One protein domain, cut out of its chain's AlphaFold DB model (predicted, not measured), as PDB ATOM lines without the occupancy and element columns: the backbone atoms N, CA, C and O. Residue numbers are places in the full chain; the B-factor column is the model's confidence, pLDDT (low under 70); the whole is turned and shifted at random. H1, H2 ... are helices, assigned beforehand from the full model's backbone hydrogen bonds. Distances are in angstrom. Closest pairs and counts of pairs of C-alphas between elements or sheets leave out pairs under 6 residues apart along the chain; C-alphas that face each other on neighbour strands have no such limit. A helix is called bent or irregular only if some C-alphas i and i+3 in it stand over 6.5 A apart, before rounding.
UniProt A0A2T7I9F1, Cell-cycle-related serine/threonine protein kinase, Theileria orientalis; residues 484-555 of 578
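AT A GLANCE: This is residues 484 to 555 of the 578 residues of the protein "Cell-cycle-related serine/threonine protein kinase" of Theileria orientalis (UniProt A0A2T7I9F1). One long helix, H4, runs along most of the domain's length, with four shorter helices set about it. H3 makes a corner with its first part, H2 crosses near its last part, H1 lies near H2 and H4, and after H4 residues 542 to 550 fold back to bring the small H5 onto H4's middle part. The printed part has 72 residues, with five named helices in the order H1, H2, H3, H4, H5 and no named strand; the class is all helix. It is compact, with a radius of gyration of the C-alphas of 11.5 A, and elongated in outline, spanning 36 by 22 by 17 A.

HOW THE PARTS SIT: H1, residues 486 to 493, is close to but not clearly touching H2, residues 495 to 505; their closest C-alphas, of Lys 490 and Phe 498, are 5.6 A apart, and their lines are only just about perpendicular, at 72 degrees. H1 is also close to but not clearly touching H4, residues 523 to 541, with the closest C-alphas, of Leu 493 and His 536, 7.0 A apart. H2 touches H4 at residues 535 to 540 of H4 alone, at a steep tilt of 63 degrees, opposite ways; the closest C-alphas are those of Val 497 and Ala 539, 6.1 A apart. H3, residues 512 to 519, is apart from H1 and H2. H3 and H4 touch only at the corner by their link, where the C-alphas of Leu 518 and Lys 525 are closest at 5.1 A; their lines are only just about perpendicular, at 72 degrees. H4 is the hub, touching three helices. The third is H5, residues 551 to 554, which touches residues 528 to 535 of H4 alone; the closest C-alphas, of Thr 531 and Ile 552, are 5.8 A apart. H5 and H2 only just touch, with 3 pairs of C-alphas within 8 A, the closest being Ser 505 and Arg 553 at 5.2 A. In H1 and H2 every O i to N i+4 pair is within hydrogen-bond range, in H3 3 of 4 and in H4 14 of 15, while H5 is too short for such a pair.

IN THESE COORDINATES: H1 begins at C-alpha 486, (-17.103, -33.440, 7.360), and is 10.5 A long from first to last C-alpha. H2 measures 14.9 A and H3 11.6 A; H3 is neither bent nor irregular, but only just: C-alphas 516 and 519 are 6.0 A apart. H4 runs 28.0 A from C-alpha 523 at (-5.306, -17.446, -0.517). H5 measures 5.2 A and ends at C-alpha 554, (0.270, -32.156, -2.576).

THE WHOLE: The two C-alphas farthest apart are those of Asn 521 and Arg 545, at 36.3 A. The printed part has no cut and no long link. The mean pLDDT of the printed part is 76.7, and the model's confidence is low, under 70, at residue 521 and residues 542 to 555.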
ATOM      1  N   CYS A 484     -15.265 -30.299  11.635       81.50
ATOM      2  CA  CYS A 484     -16.653 -29.903  11.847       81.50
ATOM      3  C   CYS A 484     -17.470 -29.695  10.553       81.50
ATOM      4  O   CYS A 484     -18.692 -29.601  10.615       81.50
ATOM      5  N   MET A 485     -16.838 -29.688   9.374       82.56
ATOM      6  CA  MET A 485     -17.507 -29.653   8.065       82.56
ATOM      7  C   MET A 485     -17.593 -31.014   7.366       82.56
ATOM      8  O   MET A 485     -18.066 -31.060   6.233       82.56
ATOM      9  N   THR A 486     -17.143 -32.106   7.992       83.81
ATOM     10  CA  THR A 486     -17.103 -33.440   7.360       83.81
ATOM     11  C   THR A 486     -18.446 -33.826   6.739       83.81
ATOM     12  O   THR A 486     -18.506 -34.163   5.562       83.81
ATOM     13  N   GLU A 487     -19.540 -33.693   7.490       82.69
ATOM     14  CA  GLU A 487     -20.880 -34.056   7.010       82.69
ATOM     15  C   GLU A 487     -21.378 -33.130   5.891       82.69
ATOM     16  O   GLU A 487     -21.998 -33.583   4.932       82.69
ATOM     17  N   THR A 488     -21.039 -31.838   5.945       84.19
ATOM     18  CA  THR A 488     -21.329 -30.900   4.851       84.19
ATOM     19  C   THR A 488     -20.573 -31.290   3.582       84.19
ATOM     20  O   THR A 488     -21.139 -31.255   2.493       84.19
ATOM     21  N   LEU A 489     -19.304 -31.686   3.706       85.25
ATOM     22  CA  LEU A 489     -18.501 -32.151   2.576       85.25
ATOM     23  C   LEU A 489     -19.052 -33.458   1.999       85.25
ATOM     24  O   LEU A 489     -19.175 -33.554   0.782       85.25
ATOM     25  N   LYS A 490     -19.447 -34.424   2.839       87.31
ATOM     26  CA  LYS A 490     -20.129 -35.649   2.392       87.31
ATOM     27  C   LYS A 490     -21.422 -35.341   1.644       87.31
ATOM     28  O   LYS A 490     -21.633 -35.873   0.563       87.31
ATOM     29  N   GLY A 491     -22.253 -34.440   2.171       85.50
ATOM     30  CA  GLY A 491     -23.497 -34.037   1.513       85.50
ATOM     31  C   GLY A 491     -23.276 -33.332   0.170       85.50
ATOM     32  O   GLY A 491     -24.046 -33.537  -0.762       85.50
ATOM     33  N   LEU A 492     -22.216 -32.525   0.052       86.06
ATOM     34  CA  LEU A 492     -21.880 -31.811  -1.184       86.06
ATOM     35  C   LEU A 492     -21.234 -32.705  -2.249       86.06
ATOM     36  O   LEU A 492     -21.468 -32.491  -3.434       86.06
ATOM     37  N   LEU A 493     -20.389 -33.653  -1.839       86.00
ATOM     38  CA  LEU A 493     -19.626 -34.513  -2.750       86.00
ATOM     39  C   LEU A 493     -20.352 -35.834  -3.058       86.00
ATOM     40  O   LEU A 493     -20.083 -36.443  -4.087       86.00
ATOM     41  N   GLY A 494     -21.268 -36.266  -2.189       86.62
ATOM     42  CA  GLY A 494     -21.776 -37.636  -2.125       86.62
ATOM     43  C   GLY A 494     -20.848 -38.529  -1.292       86.62
ATOM     44  O   GLY A 494     -19.627 -38.411  -1.390       86.62
ATOM     45  N   GLU A 495     -21.414 -39.426  -0.474       87.25
ATOM     46  CA  GLU A 495     -20.641 -40.269   0.462       87.25
ATOM     47  C   GLU A 495     -19.570 -41.108  -0.245       87.25
ATOM     48  O   GLU A 495     -18.404 -41.076   0.132       87.25
ATOM     49  N   GLU A 496     -19.935 -41.777  -1.338       85.19
ATOM     50  CA  GLU A 496     -19.016 -42.639  -2.087       85.19
ATOM     51  C   GLU A 496     -17.820 -41.860  -2.664       85.19
ATOM     52  O   GLU A 496     -16.668 -42.290  -2.591       85.19
ATOM     53  N   VAL A 497     -18.081 -40.672  -3.215       84.81
ATOM     54  CA  VAL A 497     -17.041 -39.809  -3.787       84.81
ATOM     55  C   VAL A 497     -16.173 -39.212  -2.683       84.81
ATOM     56  O   VAL A 497     -14.954 -39.128  -2.847       84.81
ATOM     57  N   PHE A 498     -16.776 -38.824  -1.557       88.44
ATOM     58  CA  PHE A 498     -16.046 -38.373  -0.378       88.44
ATOM     59  C   PHE A 498     -15.047 -39.441   0.076       88.44
ATOM     60  O   PHE A 498     -13.866 -39.126   0.225       88.44
ATOM     61  N   ASP A 499     -15.481 -40.696   0.206       85.69
ATOM     62  CA  ASP A 499     -14.629 -41.802   0.649       85.69
ATOM     63  C   ASP A 499     -13.473 -42.065  -0.326       85.69
ATOM     64  O   ASP A 499     -12.327 -42.239   0.097       85.69
ATOM     65  N   ILE A 500     -13.721 -42.003  -1.640       83.00
ATOM     66  CA  ILE A 500     -12.668 -42.131  -2.662       83.00
ATOM     67  C   ILE A 500     -11.616 -41.024  -2.514       83.00
ATOM     68  O   ILE A 500     -10.409 -41.304  -2.517       83.00
ATOM     69  N   ILE A 501     -12.053 -39.765  -2.390       83.19
ATOM     70  CA  ILE A 501     -11.137 -38.629  -2.223       83.19
ATOM     71  C   ILE A 501     -10.385 -38.766  -0.903       83.19
ATOM     72  O   ILE A 501      -9.180 -38.513  -0.862       83.19
ATOM     73  N   GLU A 502     -11.053 -39.206   0.159       84.31
ATOM     74  CA  GLU A 502     -10.466 -39.319   1.487       84.31
ATOM     75  C   GLU A 502      -9.406 -40.420   1.579       84.31
ATOM     76  O   GLU A 502      -8.308 -40.202   2.109       84.31
ATOM     77  N   MET A 503      -9.668 -41.571   0.958       80.81
ATOM     78  CA  MET A 503      -8.671 -42.627   0.774       80.81
ATOM     79  C   MET A 503      -7.467 -42.118  -0.031       80.81
ATOM     80  O   MET A 503      -6.312 -42.359   0.339       80.81
ATOM     81  N   GLY A 504      -7.713 -41.373  -1.112       75.69
ATOM     82  CA  GLY A 504      -6.660 -40.794  -1.950       75.69
ATOM     83  C   GLY A 504      -5.856 -39.692  -1.254       75.69
ATOM     84  O   GLY A 504      -4.662 -39.519  -1.540       75.69
ATOM     85  N   SER A 505      -6.487 -38.943  -0.347       76.94
ATOM     86  CA  SER A 505      -5.908 -37.805   0.375       76.94
ATOM     87  C   SER A 505      -5.144 -38.222   1.635       76.94
ATOM     88  O   SER A 505      -4.322 -37.443   2.126       76.94
ATOM     89  N   LYS A 506      -5.353 -39.465   2.095       77.00
ATOM     90  CA  LYS A 506      -4.912 -40.000   3.392       77.00
ATOM     91  C   LYS A 506      -5.522 -39.255   4.581       77.00
ATOM     92  O   LYS A 506      -4.792 -38.876   5.496       77.00
ATOM     93  N   GLY A 507      -6.836 -39.058   4.563       76.44
ATOM     94  CA  GLY A 507      -7.542 -38.495   5.712       76.44
ATOM     95  C   GLY A 507      -7.610 -36.964   5.739       76.44
ATOM     96  O   GLY A 507      -7.933 -36.395   6.771       76.44
ATOM     97  N   MET A 508      -7.239 -36.261   4.658       80.31
ATOM     98  CA  MET A 508      -7.137 -34.793   4.677       80.31
ATOM     99  C   MET A 508      -8.499 -34.114   4.872       80.31
ATOM    100  O   MET A 508      -8.567 -33.076   5.534       80.31
ATOM    101  N   LEU A 509      -9.573 -34.664   4.294       82.50
ATOM    102  CA  LEU A 509     -10.915 -34.086   4.367       82.50
ATOM    103  C   LEU A 509     -11.490 -34.135   5.779       82.50
ATOM    104  O   LEU A 509     -12.292 -33.273   6.126       82.50
ATOM    105  N   THR A 510     -11.054 -35.082   6.605       83.88
ATOM    106  CA  THR A 510     -11.469 -35.193   8.007       83.88
ATOM    107  C   THR A 510     -10.576 -34.421   8.982       83.88
ATOM    108  O   THR A 510     -10.956 -34.277  10.144       83.88
ATOM    109  N   THR A 511      -9.451 -33.844   8.531       86.12
ATOM    110  CA  THR A 511      -8.543 -33.092   9.420       86.12
ATOM    111  C   THR A 511      -9.127 -31.773   9.915       86.12
ATOM    112  O   THR A 511      -9.664 -30.962   9.154       86.12
ATOM    113  N   THR A 512      -8.903 -31.488  11.191       85.62
ATOM    114  CA  THR A 512      -9.223 -30.202  11.828       85.62
ATOM    115  C   THR A 512      -8.474 -29.019  11.202       85.62
ATOM    116  O   THR A 512      -8.969 -27.887  11.206       85.62
ATOM    117  N   LEU A 513      -7.308 -29.271  10.597       85.25
ATOM    118  CA  LEU A 513      -6.568 -28.272   9.826       85.25
ATOM    119  C   LEU A 513      -7.369 -27.784   8.612       85.25
ATOM    120  O   LEU A 513      -7.361 -26.590   8.302       85.25
ATOM    121  N   LEU A 514      -8.063 -28.689   7.918       85.19
ATOM    122  CA  LEU A 514      -8.860 -28.321   6.755       85.19
ATOM    123  C   LEU A 514     -10.006 -27.382   7.148       85.19
ATOM    124  O   LEU A 514     -10.217 -26.373   6.468       85.19
ATOM    125  N   SER A 515     -10.708 -27.664   8.255       83.38
ATOM    126  CA  SER A 515     -11.750 -26.762   8.762       83.38
ATOM    127  C   SER A 515     -11.227 -25.380   9.081       83.38
ATOM    128  O   SER A 515     -11.836 -24.396   8.656       83.38
ATOM    129  N   HIS A 516     -10.087 -25.316   9.764       84.75
ATOM    130  CA  HIS A 516      -9.444 -24.063  10.127       84.75
ATOM    131  C   HIS A 516      -9.105 -23.209   8.890       84.75
ATOM    132  O   HIS A 516      -9.406 -22.017   8.839       84.75
ATOM    133  N   VAL A 517      -8.542 -23.820   7.840       83.56
ATOM    134  CA  VAL A 517      -8.126 -23.080   6.636       83.56
ATOM    135  C   VAL A 517      -9.314 -22.648   5.773       83.56
ATOM    136  O   VAL A 517      -9.315 -21.532   5.253       83.56
ATOM    137  N   LEU A 518     -10.337 -23.486   5.604       80.00
ATOM    138  CA  LEU A 518     -11.452 -23.208   4.686       80.00
ATOM    139  C   LEU A 518     -12.346 -22.033   5.110       80.00
ATOM    140  O   LEU A 518     -13.034 -21.445   4.274       80.00
ATOM    141  N   HIS A 519     -12.339 -21.661   6.382       71.06
ATOM    142  CA  HIS A 519     -13.057 -20.486   6.881       71.06
ATOM    143  C   HIS A 519     -12.163 -19.247   6.996       71.06
ATOM    144  O   HIS A 519     -12.685 -18.135   7.053       71.06
ATOM    145  N   SER A 520     -10.839 -19.408   6.957       71.00
ATOM    146  CA  SER A 520      -9.915 -18.277   6.872       71.00
ATOM    147  C   SER A 520     -10.042 -17.560   5.519       71.00
ATOM    148  O   SER A 520     -10.261 -18.190   4.480       71.00
ATOM    149  N   ASN A 521      -9.834 -16.240   5.487       67.81
ATOM    150  CA  ASN A 521      -9.672 -15.477   4.239       67.81
ATOM    151  C   ASN A 521      -8.267 -15.675   3.632       67.81
ATOM    152  O   ASN A 521      -7.644 -14.738   3.137       67.81
ATOM    153  N   SER A 522      -7.735 -16.899   3.697       71.12
ATOM    154  CA  SER A 522      -6.410 -17.227   3.181       71.12
ATOM    155  C   SER A 522      -6.459 -17.494   1.672       71.12
ATOM    156  O   SER A 522      -7.339 -18.224   1.214       71.12
ATOM    157  N   PRO A 523      -5.471 -17.035   0.882       75.00
ATOM    158  CA  PRO A 523      -5.306 -17.446  -0.517       75.00
ATOM    159  C   PRO A 523      -5.235 -18.974  -0.698       75.00
ATOM    160  O   PRO A 523      -5.588 -19.507  -1.751       75.00
ATOM    161  N   ILE A 524      -4.815 -19.700   0.345       79.94
ATOM    162  CA  ILE A 524      -4.760 -21.166   0.352       79.94
ATOM    163  C   ILE A 524      -6.163 -21.774   0.261       79.94
ATOM    164  O   ILE A 524      -6.320 -22.813  -0.378       79.94
ATOM    165  N   LYS A 525      -7.192 -21.118   0.813       83.06
ATOM    166  CA  LYS A 525      -8.586 -21.572   0.739       83.06
ATOM    167  C   LYS A 525      -9.028 -21.800  -0.703       83.06
ATOM    168  O   LYS A 525      -9.517 -22.879  -1.019       83.06
ATOM    169  N   ALA A 526      -8.812 -20.819  -1.583       83.69
ATOM    170  CA  ALA A 526      -9.197 -20.923  -2.992       83.69
ATOM    171  C   ALA A 526      -8.507 -22.114  -3.672       83.69
ATOM    172  O   ALA A 526      -9.150 -22.903  -4.359       83.69
ATOM    173  N   LYS A 527      -7.213 -22.302  -3.390       84.25
ATOM    174  CA  LYS A 527      -6.430 -23.425  -3.911       84.25
ATOM    175  C   LYS A 527      -6.931 -24.779  -3.404       84.25
ATOM    176  O   LYS A 527      -6.978 -25.736  -4.175       84.25
ATOM    177  N   ILE A 528      -7.293 -24.878  -2.126       84.81
ATOM    178  CA  ILE A 528      -7.868 -26.096  -1.544       84.81
ATOM    179  C   ILE A 528      -9.212 -26.410  -2.205       84.81
ATOM    180  O   ILE A 528      -9.399 -27.533  -2.660       84.81
ATOM    181  N   ILE A 529     -10.107 -25.423  -2.326       85.25
ATOM    182  CA  ILE A 529     -11.424 -25.595  -2.960       85.25
ATOM    183  C   ILE A 529     -11.274 -26.049  -4.417       85.25
ATOM    184  O   ILE A 529     -11.917 -27.012  -4.832       85.25
ATOM    185  N   GLU A 530     -10.389 -25.411  -5.188       85.25
ATOM    186  CA  GLU A 530     -10.110 -25.803  -6.574       85.25
ATOM    187  C   GLU A 530      -9.592 -27.248  -6.660       85.25
ATOM    188  O   GLU A 530      -9.977 -28.009  -7.552       85.25
ATOM    189  N   THR A 531      -8.739 -27.637  -5.708       84.19
ATOM    190  CA  THR A 531      -8.161 -28.980  -5.647       84.19
ATOM    191  C   THR A 531      -9.212 -30.032  -5.298       84.19
ATOM    192  O   THR A 531      -9.298 -31.028  -6.011       84.19
ATOM    193  N   ILE A 532     -10.065 -29.782  -4.297       84.88
ATOM    194  CA  ILE A 532     -11.210 -30.648  -3.965       84.88
ATOM    195  C   ILE A 532     -12.131 -30.790  -5.181       84.88
ATOM    196  O   ILE A 532     -12.532 -31.895  -5.527       84.88
ATOM    197  N   GLY A 533     -12.417 -29.692  -5.891       84.31
ATOM    198  CA  GLY A 533     -13.243 -29.727  -7.098       84.31
ATOM    199  C   GLY A 533     -12.620 -30.530  -8.247       84.31
ATOM    200  O   GLY A 533     -13.344 -31.148  -9.030       84.31
ATOM    201  N   ARG A 534     -11.287 -30.542  -8.367       82.25
ATOM    202  CA  ARG A 534     -10.574 -31.384  -9.340       82.25
ATOM    203  C   ARG A 534     -10.635 -32.857  -8.938       82.25
ATOM    204  O   ARG A 534     -11.026 -33.664  -9.774       82.25
ATOM    205  N   ASP A 535     -10.334 -33.170  -7.679       82.81
ATOM    206  CA  ASP A 535     -10.394 -34.537  -7.151       82.81
ATOM    207  C   ASP A 535     -11.818 -35.116  -7.266       82.81
ATOM    208  O   ASP A 535     -11.977 -36.263  -7.672       82.81
ATOM    209  N   HIS A 536     -12.859 -34.307  -7.033       84.88
ATOM    210  CA  HIS A 536     -14.261 -34.682  -7.257       84.88
ATOM    211  C   HIS A 536     -14.546 -35.052  -8.719       84.88
ATOM    212  O   HIS A 536     -15.091 -36.117  -8.991       84.88
ATOM    213  N   ARG A 537     -14.146 -34.212  -9.687       83.56
ATOM    214  CA  ARG A 537     -14.336 -34.525 -11.119       83.56
ATOM    215  C   ARG A 537     -13.601 -35.800 -11.528       83.56
ATOM    216  O   ARG A 537     -14.145 -36.596 -12.290       83.56
ATOM    217  N   GLU A 538     -12.382 -35.990 -11.028       80.19
ATOM    218  CA  GLU A 538     -11.600 -37.199 -11.286       80.19
ATOM    219  C   GLU A 538     -12.282 -38.440 -10.695       80.19
ATOM    220  O   GLU A 538     -12.457 -39.424 -11.417       80.19
ATOM    221  N   ALA A 539     -12.747 -38.370  -9.445       78.94
ATOM    222  CA  ALA A 539     -13.464 -39.452  -8.776       78.94
ATOM    223  C   ALA A 539     -14.775 -39.822  -9.492       78.94
ATOM    224  O   ALA A 539     -15.004 -40.999  -9.749       78.94
ATOM    225  N   CYS A 540     -15.581 -38.844  -9.926       80.56
ATOM    226  CA  CYS A 540     -16.799 -39.114 -10.704       80.56
ATOM    227  C   CYS A 540     -16.511 -39.741 -12.082       80.56
ATOM    228  O   CYS A 540     -17.334 -40.484 -12.612       80.56
ATOM    229  N   SER A 541     -15.361 -39.428 -12.693       73.75
ATOM    230  CA  SER A 541     -14.976 -39.957 -14.012       73.75
ATOM    231  C   SER A 541     -14.380 -41.370 -13.954       73.75
ATOM    232  O   SER A 541     -14.476 -42.138 -14.916       73.75
ATOM    233  N   ALA A 542     -13.772 -41.733 -12.825       63.59
ATOM    234  CA  ALA A 542     -13.160 -43.030 -12.605       63.59
ATOM    235  C   ALA A 542     -14.227 -44.034 -12.143       63.59
ATOM    236  O   ALA A 542     -14.453 -44.202 -10.954       63.59
ATOM    237  N   LYS A 543     -14.872 -44.737 -13.085       53.66
ATOM    238  CA  LYS A 543     -15.795 -45.862 -12.809       53.66
ATOM    239  C   LYS A 543     -15.105 -47.009 -12.030       53.66
ATOM    240  O   LYS A 543     -14.712 -48.008 -12.628       53.66
ATOM    241  N   HIS A 544     -14.925 -46.863 -10.716       52.66
ATOM    242  CA  HIS A 544     -14.376 -47.854  -9.775       52.66
ATOM    243  C   HIS A 544     -12.990 -48.453 -10.093       52.66
ATOM    244  O   HIS A 544     -12.655 -49.532  -9.601       52.66
ATOM    245  N   ARG A 545     -12.136 -47.799 -10.890       50.84
ATOM    246  CA  ARG A 545     -10.792 -48.329 -11.194       50.84
ATOM    247  C   ARG A 545      -9.690 -47.359 -10.771       50.84
ATOM    248  O   ARG A 545      -9.446 -46.362 -11.436       50.84
ATOM    249  N   PHE A 546      -9.007 -47.755  -9.691       49.91
ATOM    250  CA  PHE A 546      -7.816 -47.161  -9.065       49.91
ATOM    251  C   PHE A 546      -7.991 -45.781  -8.406       49.91
ATOM    252  O   PHE A 546      -8.155 -44.761  -9.070       49.91
ATOM    253  N   VAL A 547      -7.825 -45.747  -7.076       52.56
ATOM    254  CA  VAL A 547      -7.697 -44.515  -6.282       52.56
ATOM    255  C   VAL A 547      -6.356 -43.856  -6.618       52.56
ATOM    256  O   VAL A 547      -5.298 -44.278  -6.141       52.56
ATOM    257  N   LYS A 548      -6.371 -42.834  -7.478       56.03
ATOM    258  CA  LYS A 548      -5.186 -41.994  -7.699       56.03
ATOM    259  C   LYS A 548      -4.900 -41.182  -6.426       56.03
ATOM    260  O   LYS A 548      -5.842 -40.761  -5.759       56.03
ATOM    261  N   PRO A 549      -3.623 -40.931  -6.069       55.38
ATOM    262  CA  PRO A 549      -3.305 -40.051  -4.951       55.38
ATOM    263  C   PRO A 549      -3.937 -38.676  -5.176       55.38
ATOM    264  O   PRO A 549      -3.610 -38.017  -6.165       55.38
ATOM    265  N   SER A 550      -4.806 -38.254  -4.257       54.78
ATOM    266  CA  SER A 550      -5.499 -36.969  -4.348       54.78
ATOM    267  C   SER A 550      -4.482 -35.830  -4.391       54.78
ATOM    268  O   SER A 550      -3.445 -35.838  -3.708       54.78
ATOM    269  N   ILE A 551      -4.777 -34.826  -5.214       59.00
ATOM    270  CA  ILE A 551      -3.903 -33.668  -5.379       59.00
ATOM    271  C   ILE A 551      -3.938 -32.800  -4.115       59.00
ATOM    272  O   ILE A 551      -2.950 -32.115  -3.832       59.00
ATOM    273  N   ILE A 552      -4.989 -32.902  -3.286       55.41
ATOM    274  CA  ILE A 552      -5.075 -32.195  -1.998       55.41
ATOM    275  C   ILE A 552      -3.885 -32.533  -1.097       55.41
ATOM    276  O   ILE A 552      -3.332 -31.659  -0.432       55.41
ATOM    277  N   ARG A 553      -3.376 -33.768  -1.183       53.62
ATOM    278  CA  ARG A 553      -2.201 -34.227  -0.434       53.62
ATOM    279  C   ARG A 553      -0.910 -33.507  -0.845       53.62
ATOM    280  O   ARG A 553       0.055 -33.470  -0.082       53.62
ATOM    281  N   ARG A 554      -0.866 -32.937  -2.054       50.56
ATOM    282  CA  ARG A 554       0.270 -32.156  -2.576       50.56
ATOM    283  C   ARG A 554       0.180 -30.675  -2.207       50.56
ATOM    284  O   ARG A 554       1.167 -29.952  -2.377       50.56
ATOM    285  N   VAL A 555      -0.960 -30.210  -1.685       52.56
ATOM    286  CA  VAL A 555      -1.094 -28.855  -1.145       52.56
ATOM    287  C   VAL A 555      -0.286 -28.786   0.149       52.56
ATOM    288  O   VAL A 555      -0.734 -29.174   1.222       52.56
TER     289      VAL A 555